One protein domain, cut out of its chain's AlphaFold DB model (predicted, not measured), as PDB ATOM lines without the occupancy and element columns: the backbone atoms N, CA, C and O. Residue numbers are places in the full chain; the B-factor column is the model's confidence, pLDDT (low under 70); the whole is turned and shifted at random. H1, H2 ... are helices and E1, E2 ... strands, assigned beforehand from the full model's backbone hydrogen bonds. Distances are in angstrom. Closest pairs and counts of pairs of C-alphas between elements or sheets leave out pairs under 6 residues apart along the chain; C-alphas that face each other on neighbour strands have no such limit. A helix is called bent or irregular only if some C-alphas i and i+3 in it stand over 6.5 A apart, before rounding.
ATOM      1  N   PRO A 220      45.309   7.354 -18.470       90.19
ATOM      2  CA  PRO A 220      44.490   8.492 -18.075       90.19
ATOM      3  C   PRO A 220      45.208   9.408 -17.074       90.19
ATOM      4  O   PRO A 220      45.938   8.960 -16.185       90.19
ATOM      5  N   ARG A 221      44.917  10.716 -17.143       87.69
ATOM      6  CA  ARG A 221      45.481  11.758 -16.258       87.69
ATOM      7  C   ARG A 221      46.993  11.899 -16.327       87.69
ATOM      8  O   ARG A 221      47.612  12.292 -15.325       87.69
ATOM      9  N   TYR A 222      47.574  11.610 -17.482       83.00
ATOM     10  CA  TYR A 222      48.979  11.859 -17.727       83.00
ATOM     11  C   TYR A 222      49.282  13.363 -17.724       83.00
ATOM     12  O   TYR A 222      48.550  14.171 -18.294       83.00
ATOM     13  N   GLN A 223      50.354  13.773 -17.037       77.38
ATOM     14  CA  GLN A 223      50.754  15.176 -16.953       77.38
ATOM     15  C   GLN A 223      52.276  15.347 -17.080       77.38
ATOM     16  O   GLN A 223      53.040  14.907 -16.220       77.38
ATOM     17  N   ASN A 224      52.692  16.105 -18.101       67.19
ATOM     18  CA  ASN A 224      54.095  16.444 -18.384       67.19
ATOM     19  C   ASN A 224      54.696  17.520 -17.466       67.19
ATOM     20  O   ASN A 224      55.888  17.800 -17.541       67.19
ATOM     21  N   ALA A 225      53.901  18.138 -16.589       71.69
ATOM     22  CA  ALA A 225      54.413  19.155 -15.673       71.69
ATOM     23  C   ALA A 225      55.540  18.586 -14.795       71.69
ATOM     24  O   ALA A 225      55.459  17.450 -14.324       71.69
ATOM     25  N   VAL A 226      56.562  19.398 -14.532       69.94
ATOM     26  CA  VAL A 226      57.711  19.037 -13.694       69.94
ATOM     27  C   VAL A 226      57.563  19.687 -12.319       69.94
ATOM     28  O   VAL A 226      57.254  20.874 -12.203       69.94
ATOM     29  N   SER A 227      57.771  18.911 -11.258       65.38
ATOM     30  CA  SER A 227      57.844  19.428  -9.892       65.38
ATOM     31  C   SER A 227      59.112  20.268  -9.727       65.38
ATOM     32  O   SER A 227      60.217  19.749  -9.857       65.38
ATOM     33  N   GLN A 228      58.959  21.550  -9.385       67.19
ATOM     34  CA  GLN A 228      60.097  22.451  -9.147       67.19
ATOM     35  C   GLN A 228      60.980  22.010  -7.967       67.19
ATOM     36  O   GLN A 228      62.152  22.364  -7.919       67.19
ATOM     37  N   GLU A 229      60.434  21.232  -7.030       67.75
ATOM     38  CA  GLU A 229      61.141  20.760  -5.834       67.75
ATOM     39  C   GLU A 229      61.917  19.459  -6.080       67.75
ATOM     40  O   GLU A 229      63.025  19.293  -5.580       67.75
ATOM     41  N   THR A 230      61.352  18.531  -6.859       68.50
ATOM     42  CA  THR A 230      61.950  17.197  -7.065       68.50
ATOM     43  C   THR A 230      62.577  17.007  -8.443       68.50
ATOM     44  O   THR A 230      63.238  15.995  -8.666       68.50
ATOM     45  N   GLY A 231      62.346  17.931  -9.382       63.84
ATOM     46  CA  GLY A 231      62.772  17.817 -10.781       63.84
ATOM     47  C   GLY A 231      62.079  16.690 -11.556       63.84
ATOM     48  O   GLY A 231      62.392  16.466 -12.719       63.84
ATOM     49  N   LYS A 232      61.139  15.968 -10.932       62.88
ATOM     50  CA  LYS A 232      60.434  14.836 -11.541       62.88
ATOM     51  C   LYS A 232      59.137  15.287 -12.201       62.88
ATOM     52  O   LYS A 232      58.430  16.151 -11.673       62.88
ATOM     53  N   ARG A 233      58.800  14.660 -13.330       66.88
ATOM     54  CA  ARG A 233      57.489  14.805 -13.976       66.88
ATOM     55  C   ARG A 233      56.386  14.264 -13.063       66.88
ATOM     56  O   ARG A 233      56.588  13.272 -12.362       66.88
ATOM     57  N   TYR A 234      55.225  14.916 -13.066       61.56
ATOM     58  CA  TYR A 234      54.064  14.470 -12.292       61.56
ATOM     59  C   TYR A 234      53.540  13.112 -12.787       61.56
ATOM     60  O   TYR A 234      53.104  12.309 -11.960       61.56
ATOM     61  N   GLY A 235      53.618  12.842 -14.097       72.00
ATOM     62  CA  GLY A 235      53.144  11.595 -14.701       72.00
ATOM     63  C   GLY A 235      51.644  11.387 -14.473       72.00
ATOM     64  O   GLY A 235      50.889  12.354 -14.365       72.00
ATOM     65  N   ASN A 236      51.213  10.129 -14.369       73.44
ATOM     66  CA  ASN A 236      49.816   9.788 -14.095       73.44
ATOM     67  C   ASN A 236      49.416  10.160 -12.665       73.44
ATOM     68  O   ASN A 236      49.968   9.656 -11.682       73.44
ATOM     69  N   ARG A 237      48.426  11.050 -12.542       76.75
ATOM     70  CA  ARG A 237      47.984  11.594 -11.243       76.75
ATOM     71  C   ARG A 237      46.793  10.871 -10.632       76.75
ATOM     72  O   ARG A 237      46.442  11.150  -9.482       76.75
ATOM     73  N   MET A 238      46.143   9.982 -11.378       83.44
ATOM     74  CA  MET A 238      44.991   9.261 -10.865       83.44
ATOM     75  C   MET A 238      45.442   8.154  -9.919       83.44
ATOM     76  O   MET A 238      46.187   7.252 -10.291       83.44
ATOM     77  N   ALA A 239      44.983   8.227  -8.674       83.19
ATOM     78  CA  ALA A 239      45.326   7.238  -7.674       83.19
ATOM     79  C   ALA A 239      44.179   6.988  -6.694       83.19
ATOM     80  O   ALA A 239      43.449   7.904  -6.308       83.19
ATOM     81  N   VAL A 240      44.046   5.739  -6.256       81.62
ATOM     82  CA  VAL A 240      43.106   5.315  -5.221       81.62
ATOM     83  C   VAL A 240      43.900   4.954  -3.976       81.62
ATOM     84  O   VAL A 240      44.750   4.068  -3.997       81.62
ATOM     85  N   ARG A 241      43.632   5.651  -2.869       79.81
ATOM     86  CA  ARG A 241      44.229   5.310  -1.576       79.81
ATOM     87  C   ARG A 241      43.510   4.095  -0.997       79.81
ATOM     88  O   ARG A 241      42.321   4.173  -0.692       79.81
ATOM     89  N   ILE A 242      44.255   3.014  -0.802       75.50
ATOM     90  CA  ILE A 242      43.783   1.784  -0.174       75.50
ATOM     91  C   ILE A 242      44.249   1.824   1.280       75.50
ATOM     92  O   ILE A 242      45.378   1.476   1.615       75.50
ATOM     93  N   HIS A 243      43.390   2.404   2.118       72.56
ATOM     94  CA  HIS A 243      43.556   2.595   3.561       72.56
ATOM     95  C   HIS A 243      45.017   2.738   4.056       72.56
ATOM     96  O   HIS A 243      45.636   3.772   3.798       72.56
ATOM     97  N   ARG A 244      45.549   1.749   4.799       66.31
ATOM     98  CA  ARG A 244      46.931   1.718   5.329       66.31
ATOM     99  C   ARG A 244      47.896   0.884   4.475       66.31
ATOM    100  O   ARG A 244      49.071   0.808   4.825       66.31
ATOM    101  N   THR A 245      47.408   0.229   3.426       65.25
ATOM    102  CA  THR A 245      48.153  -0.784   2.668       65.25
ATOM    103  C   THR A 245      48.878  -0.204   1.458       65.25
ATOM    104  O   THR A 245      49.975  -0.657   1.142       65.25
ATOM    105  N   GLY A 246      48.346   0.849   0.824       72.94
ATOM    106  CA  GLY A 246      49.055   1.495  -0.279       72.94
ATOM    107  C   GLY A 246      48.244   2.490  -1.103       72.94
ATOM    108  O   GLY A 246      47.157   2.940  -0.732       72.94
ATOM    109  N   ILE A 247      48.824   2.864  -2.242       79.38
ATOM    110  CA  ILE A 247      48.216   3.735  -3.246       79.38
ATOM    111  C   ILE A 247      48.210   2.971  -4.571       79.38
ATOM    112  O   ILE A 247      49.271   2.664  -5.108       79.38
ATOM    113  N   MET A 248      47.023   2.696  -5.112       81.75
ATOM    114  CA  MET A 248      46.870   2.141  -6.455       81.75
ATOM    115  C   MET A 248      46.894   3.281  -7.469       81.75
ATOM    116  O   MET A 248      45.990   4.118  -7.468       81.75
ATOM    117  N   LYS A 249      47.918   3.325  -8.322       84.56
ATOM    118  CA  LYS A 249      47.952   4.242  -9.466       84.56
ATOM    119  C   LYS A 249      47.089   3.685 -10.595       84.56
ATOM    120  O   LYS A 249      47.150   2.493 -10.880       84.56
ATOM    121  N   ILE A 250      46.303   4.557 -11.214       88.75
ATOM    122  CA  ILE A 250      45.548   4.262 -12.431       88.75
ATOM    123  C   ILE A 250      46.277   4.968 -13.562       88.75
ATOM    124  O   ILE A 250      46.049   6.140 -13.837       88.75
ATOM    125  N   ASP A 251      47.255   4.260 -14.102       87.19
ATOM    126  CA  ASP A 251      48.196   4.702 -15.130       87.19
ATOM    127  C   ASP A 251      47.934   4.052 -16.494       87.19
ATOM    128  O   ASP A 251      48.706   4.281 -17.421       87.19
ATOM    129  N   GLN A 252      46.860   3.267 -16.596       91.94
ATOM    130  CA  GLN A 252      46.390   2.561 -17.786       91.94
ATOM    131  C   GLN A 252      44.853   2.586 -17.814       91.94
ATOM    132  O   GLN A 252      44.207   2.582 -16.754       91.94
ATOM    133  N   TRP A 253      44.264   2.603 -19.002       95.56
ATOM    134  CA  TRP A 253      42.823   2.586 -19.242       95.56
ATOM    135  C   TRP A 253      42.193   1.270 -18.809       95.56
ATOM    136  O   TRP A 253      41.148   1.292 -18.154       95.56
ATOM    137  N   TRP A 254      42.857   0.131 -19.026       95.62
ATOM    138  CA  TRP A 254      42.343  -1.149 -18.524       95.62
ATOM    139  C   TRP A 254      42.147  -1.133 -16.996       95.62
ATOM    140  O   TRP A 254      41.147  -1.644 -16.481       95.62
ATOM    141  N   LYS A 255      43.045  -0.468 -16.248       94.31
ATOM    142  CA  LYS A 255      42.902  -0.299 -14.789       94.31
ATOM    143  C   LYS A 255      41.698   0.570 -14.448       94.31
ATOM    144  O   LYS A 255      41.004   0.300 -13.465       94.31
ATOM    145  N   LEU A 256      41.442   1.616 -15.236       95.31
ATOM    146  CA  LEU A 256      40.282   2.483 -15.046       95.31
ATOM    147  C   LEU A 256      38.976   1.702 -15.231       95.31
ATOM    148  O   LEU A 256      38.141   1.736 -14.324       95.31
ATOM    149  N   HIS A 257      38.832   0.955 -16.328       97.56
ATOM    150  CA  HIS A 257      37.636   0.153 -16.608       97.56
ATOM    151  C   HIS A 257      37.357  -0.863 -15.499       97.56
ATOM    152  O   HIS A 257      36.260  -0.885 -14.930       97.56
ATOM    153  N   ARG A 258      38.372  -1.643 -15.101       95.38
ATOM    154  CA  ARG A 258      38.229  -2.601 -13.994       95.38
ATOM    155  C   ARG A 258      37.869  -1.904 -12.681       95.38
ATOM    156  O   ARG A 258      37.047  -2.409 -11.918       95.38
ATOM    157  N   LEU A 259      38.423  -0.718 -12.406       93.12
ATOM    158  CA  LEU A 259      38.163   0.005 -11.155       93.12
ATOM    159  C   LEU A 259      36.723   0.504 -11.106       93.12
ATOM    160  O   LEU A 259      36.070   0.417 -10.063       93.12
ATOM    161  N   GLN A 260      36.243   1.064 -12.212       94.88
ATOM    162  CA  GLN A 260      34.869   1.528 -12.328       94.88
ATOM    163  C   GLN A 260      33.886   0.361 -12.164       94.88
ATOM    164  O   GLN A 260      32.985   0.465 -11.330       94.88
ATOM    165  N   ALA A 261      34.116  -0.770 -12.844       94.56
ATOM    166  CA  ALA A 261      33.301  -1.979 -12.706       94.56
ATOM    167  C   ALA A 261      33.252  -2.469 -11.252       94.56
ATOM    168  O   ALA A 261      32.177  -2.630 -10.671       94.56
ATOM    169  N   LEU A 262      34.406  -2.587 -10.592       91.81
ATOM    170  CA  LEU A 262      34.457  -2.981  -9.183       91.81
ATOM    171  C   LEU A 262      33.735  -2.005  -8.254       91.81
ATOM    172  O   LEU A 262      33.079  -2.435  -7.305       91.81
ATOM    173  N   ARG A 263      33.826  -0.695  -8.501       92.00
ATOM    174  CA  ARG A 263      33.081   0.306  -7.723       92.00
ATOM    175  C   ARG A 263      31.575   0.188  -7.933       92.00
ATOM    176  O   ARG A 263      30.842   0.356  -6.960       92.00
ATOM    177  N   ARG A 264      31.116  -0.116  -9.152       93.12
ATOM    178  CA  ARG A 264      29.695  -0.376  -9.437       93.12
ATOM    179  C   ARG A 264      29.198  -1.611  -8.687       93.12
ATOM    180  O   ARG A 264      28.173  -1.532  -8.014       93.12
ATOM    181  N   ILE A 265      29.954  -2.708  -8.746       90.38
ATOM    182  CA  ILE A 265      29.562  -4.004  -8.175       90.38
ATOM    183  C   ILE A 265      29.632  -3.999  -6.642       90.38
ATOM    184  O   ILE A 265      28.720  -4.476  -5.969       90.38
ATOM    185  N   LEU A 266      30.719  -3.475  -6.069       89.25
ATOM    186  CA  LEU A 266      30.998  -3.567  -4.631       89.25
ATOM    187  C   LEU A 266      30.508  -2.352  -3.839       89.25
ATOM    188  O   LEU A 266      30.375  -2.436  -2.617       89.25
ATOM    189  N   GLN A 267      30.256  -1.224  -4.508       88.81
ATOM    190  CA  GLN A 267      29.794   0.025  -3.900       88.81
ATOM    191  C   GLN A 267      30.615   0.392  -2.644       88.81
ATOM    192  O   GLN A 267      31.848   0.405  -2.675       88.81
ATOM    193  N   GLY A 268      29.955   0.663  -1.511       86.12
ATOM    194  CA  GLY A 268      30.616   0.980  -0.239       86.12
ATOM    195  C   GLY A 268      31.513  -0.139   0.312       86.12
ATOM    196  O   GLY A 268      32.362   0.126   1.161       86.12
ATOM    197  N   GLY A 269      31.370  -1.371  -0.185       86.06
ATOM    198  CA  GLY A 269      32.199  -2.521   0.171       86.06
ATOM    199  C   GLY A 269      33.543  -2.588  -0.557       86.06
ATOM    200  O   GLY A 269      34.393  -3.381  -0.149       86.06
ATOM    201  N   PHE A 270      33.772  -1.759  -1.586       85.88
ATOM    202  CA  PHE A 270      34.976  -1.808  -2.428       85.88
ATOM    203  C   PHE A 270      36.276  -1.853  -1.611       85.88
ATOM    204  O   PHE A 270      37.069  -2.773  -1.778       85.88
ATOM    205  N   ILE A 271      36.463  -0.922  -0.666       81.69
ATOM    206  CA  ILE A 271      37.697  -0.836   0.140       81.69
ATOM    207  C   ILE A 271      37.910  -2.108   0.976       81.69
ATOM    208  O   ILE A 271      39.028  -2.598   1.073       81.69
ATOM    209  N   SER A 272      36.839  -2.666   1.551       84.50
ATOM    210  CA  SER A 272      36.935  -3.866   2.395       84.50
ATOM    211  C   SER A 272      37.273  -5.119   1.593       84.50
ATOM    212  O   SER A 272      38.030  -5.960   2.072       84.50
ATOM    213  N   HIS A 273      36.714  -5.255   0.390       82.06
ATOM    214  CA  HIS A 273      37.016  -6.378  -0.495       82.06
ATOM    215  C   HIS A 273      38.412  -6.269  -1.088       82.06
ATOM    216  O   HIS A 273      39.115  -7.267  -1.138       82.06
ATOM    217  N   TYR A 274      38.842  -5.069  -1.453       77.31
ATOM    218  CA  TYR A 274      40.163  -4.859  -2.025       77.31
ATOM    219  C   TYR A 274      41.308  -5.234  -1.062       77.31
ATOM    220  O   TYR A 274      42.368  -5.666  -1.496       77.31
ATOM    221  N   GLU A 275      41.101  -5.131   0.256       76.56
ATOM    222  CA  GLU A 275      42.090  -5.571   1.255       76.56
ATOM    223  C   GLU A 275      42.072  -7.080   1.550       76.56
ATOM    224  O   GLU A 275      43.044  -7.600   2.093       76.56
ATOM    225  N   LYS A 276      40.954  -7.767   1.294       79.25
ATOM    226  CA  LYS A 276      40.684  -9.106   1.857       79.25
ATOM    227  C   LYS A 276      40.353 -10.174   0.822       79.25
ATOM    228  O   LYS A 276      40.235 -11.337   1.191       79.25
ATOM    229  N   ASN A 277      40.129  -9.783  -0.426       79.00
ATOM    230  CA  ASN A 277      39.723 -10.669  -1.502       79.00
ATOM    231  C   ASN A 277      40.825 -10.714  -2.560       79.00
ATOM    232  O   ASN A 277      41.034  -9.737  -3.277       79.00
ATOM    233  N   GLU A 278      41.500 -11.855  -2.641       79.75
ATOM    234  CA  GLU A 278      42.603 -12.110  -3.571       79.75
ATOM    235  C   GLU A 278      42.184 -11.876  -5.027       79.75
ATOM    236  O   GLU A 278      42.862 -11.167  -5.753       79.75
ATOM    237  N   VAL A 279      40.976 -12.290  -5.405       80.56
ATOM    238  CA  VAL A 279      40.455 -12.105  -6.771       80.56
ATOM    239  C   VAL A 279      40.309 -10.632  -7.142       80.56
ATOM    240  O   VAL A 279      40.522 -10.240  -8.284       80.56
ATOM    241  N   ILE A 280      39.968  -9.783  -6.170       80.19
ATOM    242  CA  ILE A 280      39.896  -8.337  -6.398       80.19
ATOM    243  C   ILE A 280      41.284  -7.722  -6.525       80.19
ATOM    244  O   ILE A 280      41.468  -6.785  -7.303       80.19
ATOM    245  N   PHE A 281      42.239  -8.237  -5.755       78.12
ATOM    246  CA  PHE A 281      43.627  -7.819  -5.835       78.12
ATOM    247  C   PHE A 281      44.240  -8.198  -7.191       78.12
ATOM    248  O   PHE A 281      44.840  -7.337  -7.829       78.12
ATOM    249  N   ASP A 282      44.004  -9.417  -7.677       80.00
ATOM    250  CA  ASP A 282      44.510  -9.892  -8.971       80.00
ATOM    251  C   ASP A 282      43.895  -9.125 -10.148       80.00
ATOM    252  O   ASP A 282      44.585  -8.780 -11.109       80.00
ATOM    253  N   SER A 283      42.610  -8.771 -10.057       79.69
ATOM    254  CA  SER A 283      41.958  -7.938 -11.072       79.69
ATOM    255  C   SER A 283      42.565  -6.541 -11.188       79.69
ATOM    256  O   SER A 283      42.524  -5.954 -12.273       79.69
ATOM    257  N   LEU A 284      43.086  -5.989 -10.089       82.44
ATOM    258  CA  LEU A 284      43.603  -4.624  -9.993       82.44
ATOM    259  C   LEU A 284      44.782  -4.560  -9.014       82.44
ATOM    260  O   LEU A 284      44.620  -4.082  -7.888       82.44
ATOM    261  N   PRO A 285      45.982  -5.002  -9.420       73.50
ATOM    262  CA  PRO A 285      47.135  -5.016  -8.534       73.50
ATOM    263  C   PRO A 285      47.632  -3.594  -8.242       73.50
ATOM    264  O   PRO A 285      47.576  -2.696  -9.089       73.50
ATOM    265  N   TYR A 286      48.161  -3.375  -7.036       68.50
ATOM    266  CA  TYR A 286      48.821  -2.125  -6.648       68.50
ATOM    267  C   TYR A 286      50.256  -2.373  -6.194       68.50
ATOM    268  O   TYR A 286      50.600  -3.436  -5.681       68.50
ATOM    269  N   VAL A 287      51.093  -1.347  -6.333       58.12
ATOM    270  CA  VAL A 287      52.449  -1.365  -5.786       58.12
ATOM    271  C   VAL A 287      52.361  -1.074  -4.290       58.12
ATOM    272  O   VAL A 287      51.873  -0.011  -3.889       58.12
ATOM    273  N   LEU A 288      52.822  -2.011  -3.456       51.00
ATOM    274  CA  LEU A 288      52.982  -1.782  -2.020       51.00
ATOM    275  C   LEU A 288      53.837  -0.528  -1.816       51.00
ATOM    276  O   LEU A 288      54.913  -0.401  -2.399       51.00
ATOM    277  N   ALA A 289      53.370   0.398  -0.980       41.56
ATOM    278  CA  ALA A 289      54.228   1.490  -0.552       41.56
ATOM    279  C   ALA A 289      55.366   0.875   0.271       41.56
ATOM    280  O   ALA A 289      55.130   0.382   1.377       41.56
ATOM    281  N   THR A 290      56.581   0.858  -0.276       36.06
ATOM    282  CA  THR A 290      57.785   0.535   0.489       36.06
ATOM    283  C   THR A 290      57.824   1.486   1.683       36.06
ATOM    284  O   THR A 290      57.784   2.705   1.507       36.06
ATOM    285  N   ARG A 291      57.780   0.919   2.893       32.56
ATOM    286  CA  ARG A 291      57.952   1.674   4.138       32.56
ATOM    287  C   ARG A 291      59.374   2.188   4.263       32.56
ATOM    288  O   ARG A 291      60.290   1.439   3.858       32.56
TER     289      ARG A 291
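What this domain is: This is residues 220 to 291 of the 291 residues of the protein "IFRD domain-containing protein" of Xylona heveae (strain CBS 132557 / TC161) (UniProt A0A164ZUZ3). A two-strand hairpin, E1 and E2, sits between bent helix H1 with short H2 on one side and a long loop, residues 220 to 238, folding back on the other. The 72 printed residues hold E1, E2, H1, H2 in that order: mixed class, antiparallel sheet. It is only just loose, close to compact: radius of gyration of the C-alphas 13.7 A, spans 39 by 28 by 19 A.

Where its parts are: Find E1, residues 239 to 242, from C-alpha 239 at (45.326, 7.238, -7.674), 9.4 A long; E2, 246 to 249, is 9.7 A. H1, 253 to 276, is one helix by hydrogen bonds but bent: C-alphas 265 and 268 are 9.4 A apart. Arm H1a, 253 to 265, is 18.5 A; H1b, 268 to 276, 14.4 A, is irregular, C-alphas 268 and 271 being 7.3 A apart. H2, 278 to 283, 8.6 A, ends at C-alpha 283 (41.958, -7.938, -11.072).

How they stand to each other: In the hairpin, look at N 240 and O 248, 2.8 A. The closest C-alphas of E1 and H1b, Ile 242 and Ile 271, are 6.6 A apart. H1b and H2 touch only at the corner, closest C-alphas Tyr 274 and Ile 280, 5.6 A. H1a and H2 have every O i to N i+4 pair within hydrogen-bond range; H1b has 3 of 5.

The domain as a whole: The farthest C-alphas, Gln 228 and Ile 265, are 40.4 A apart. The printed part has no cut, and its links between named elements are tight. Look for pLDDT under 70 at residues 224, 226 to 234, 244 to 245 and 286 to 291.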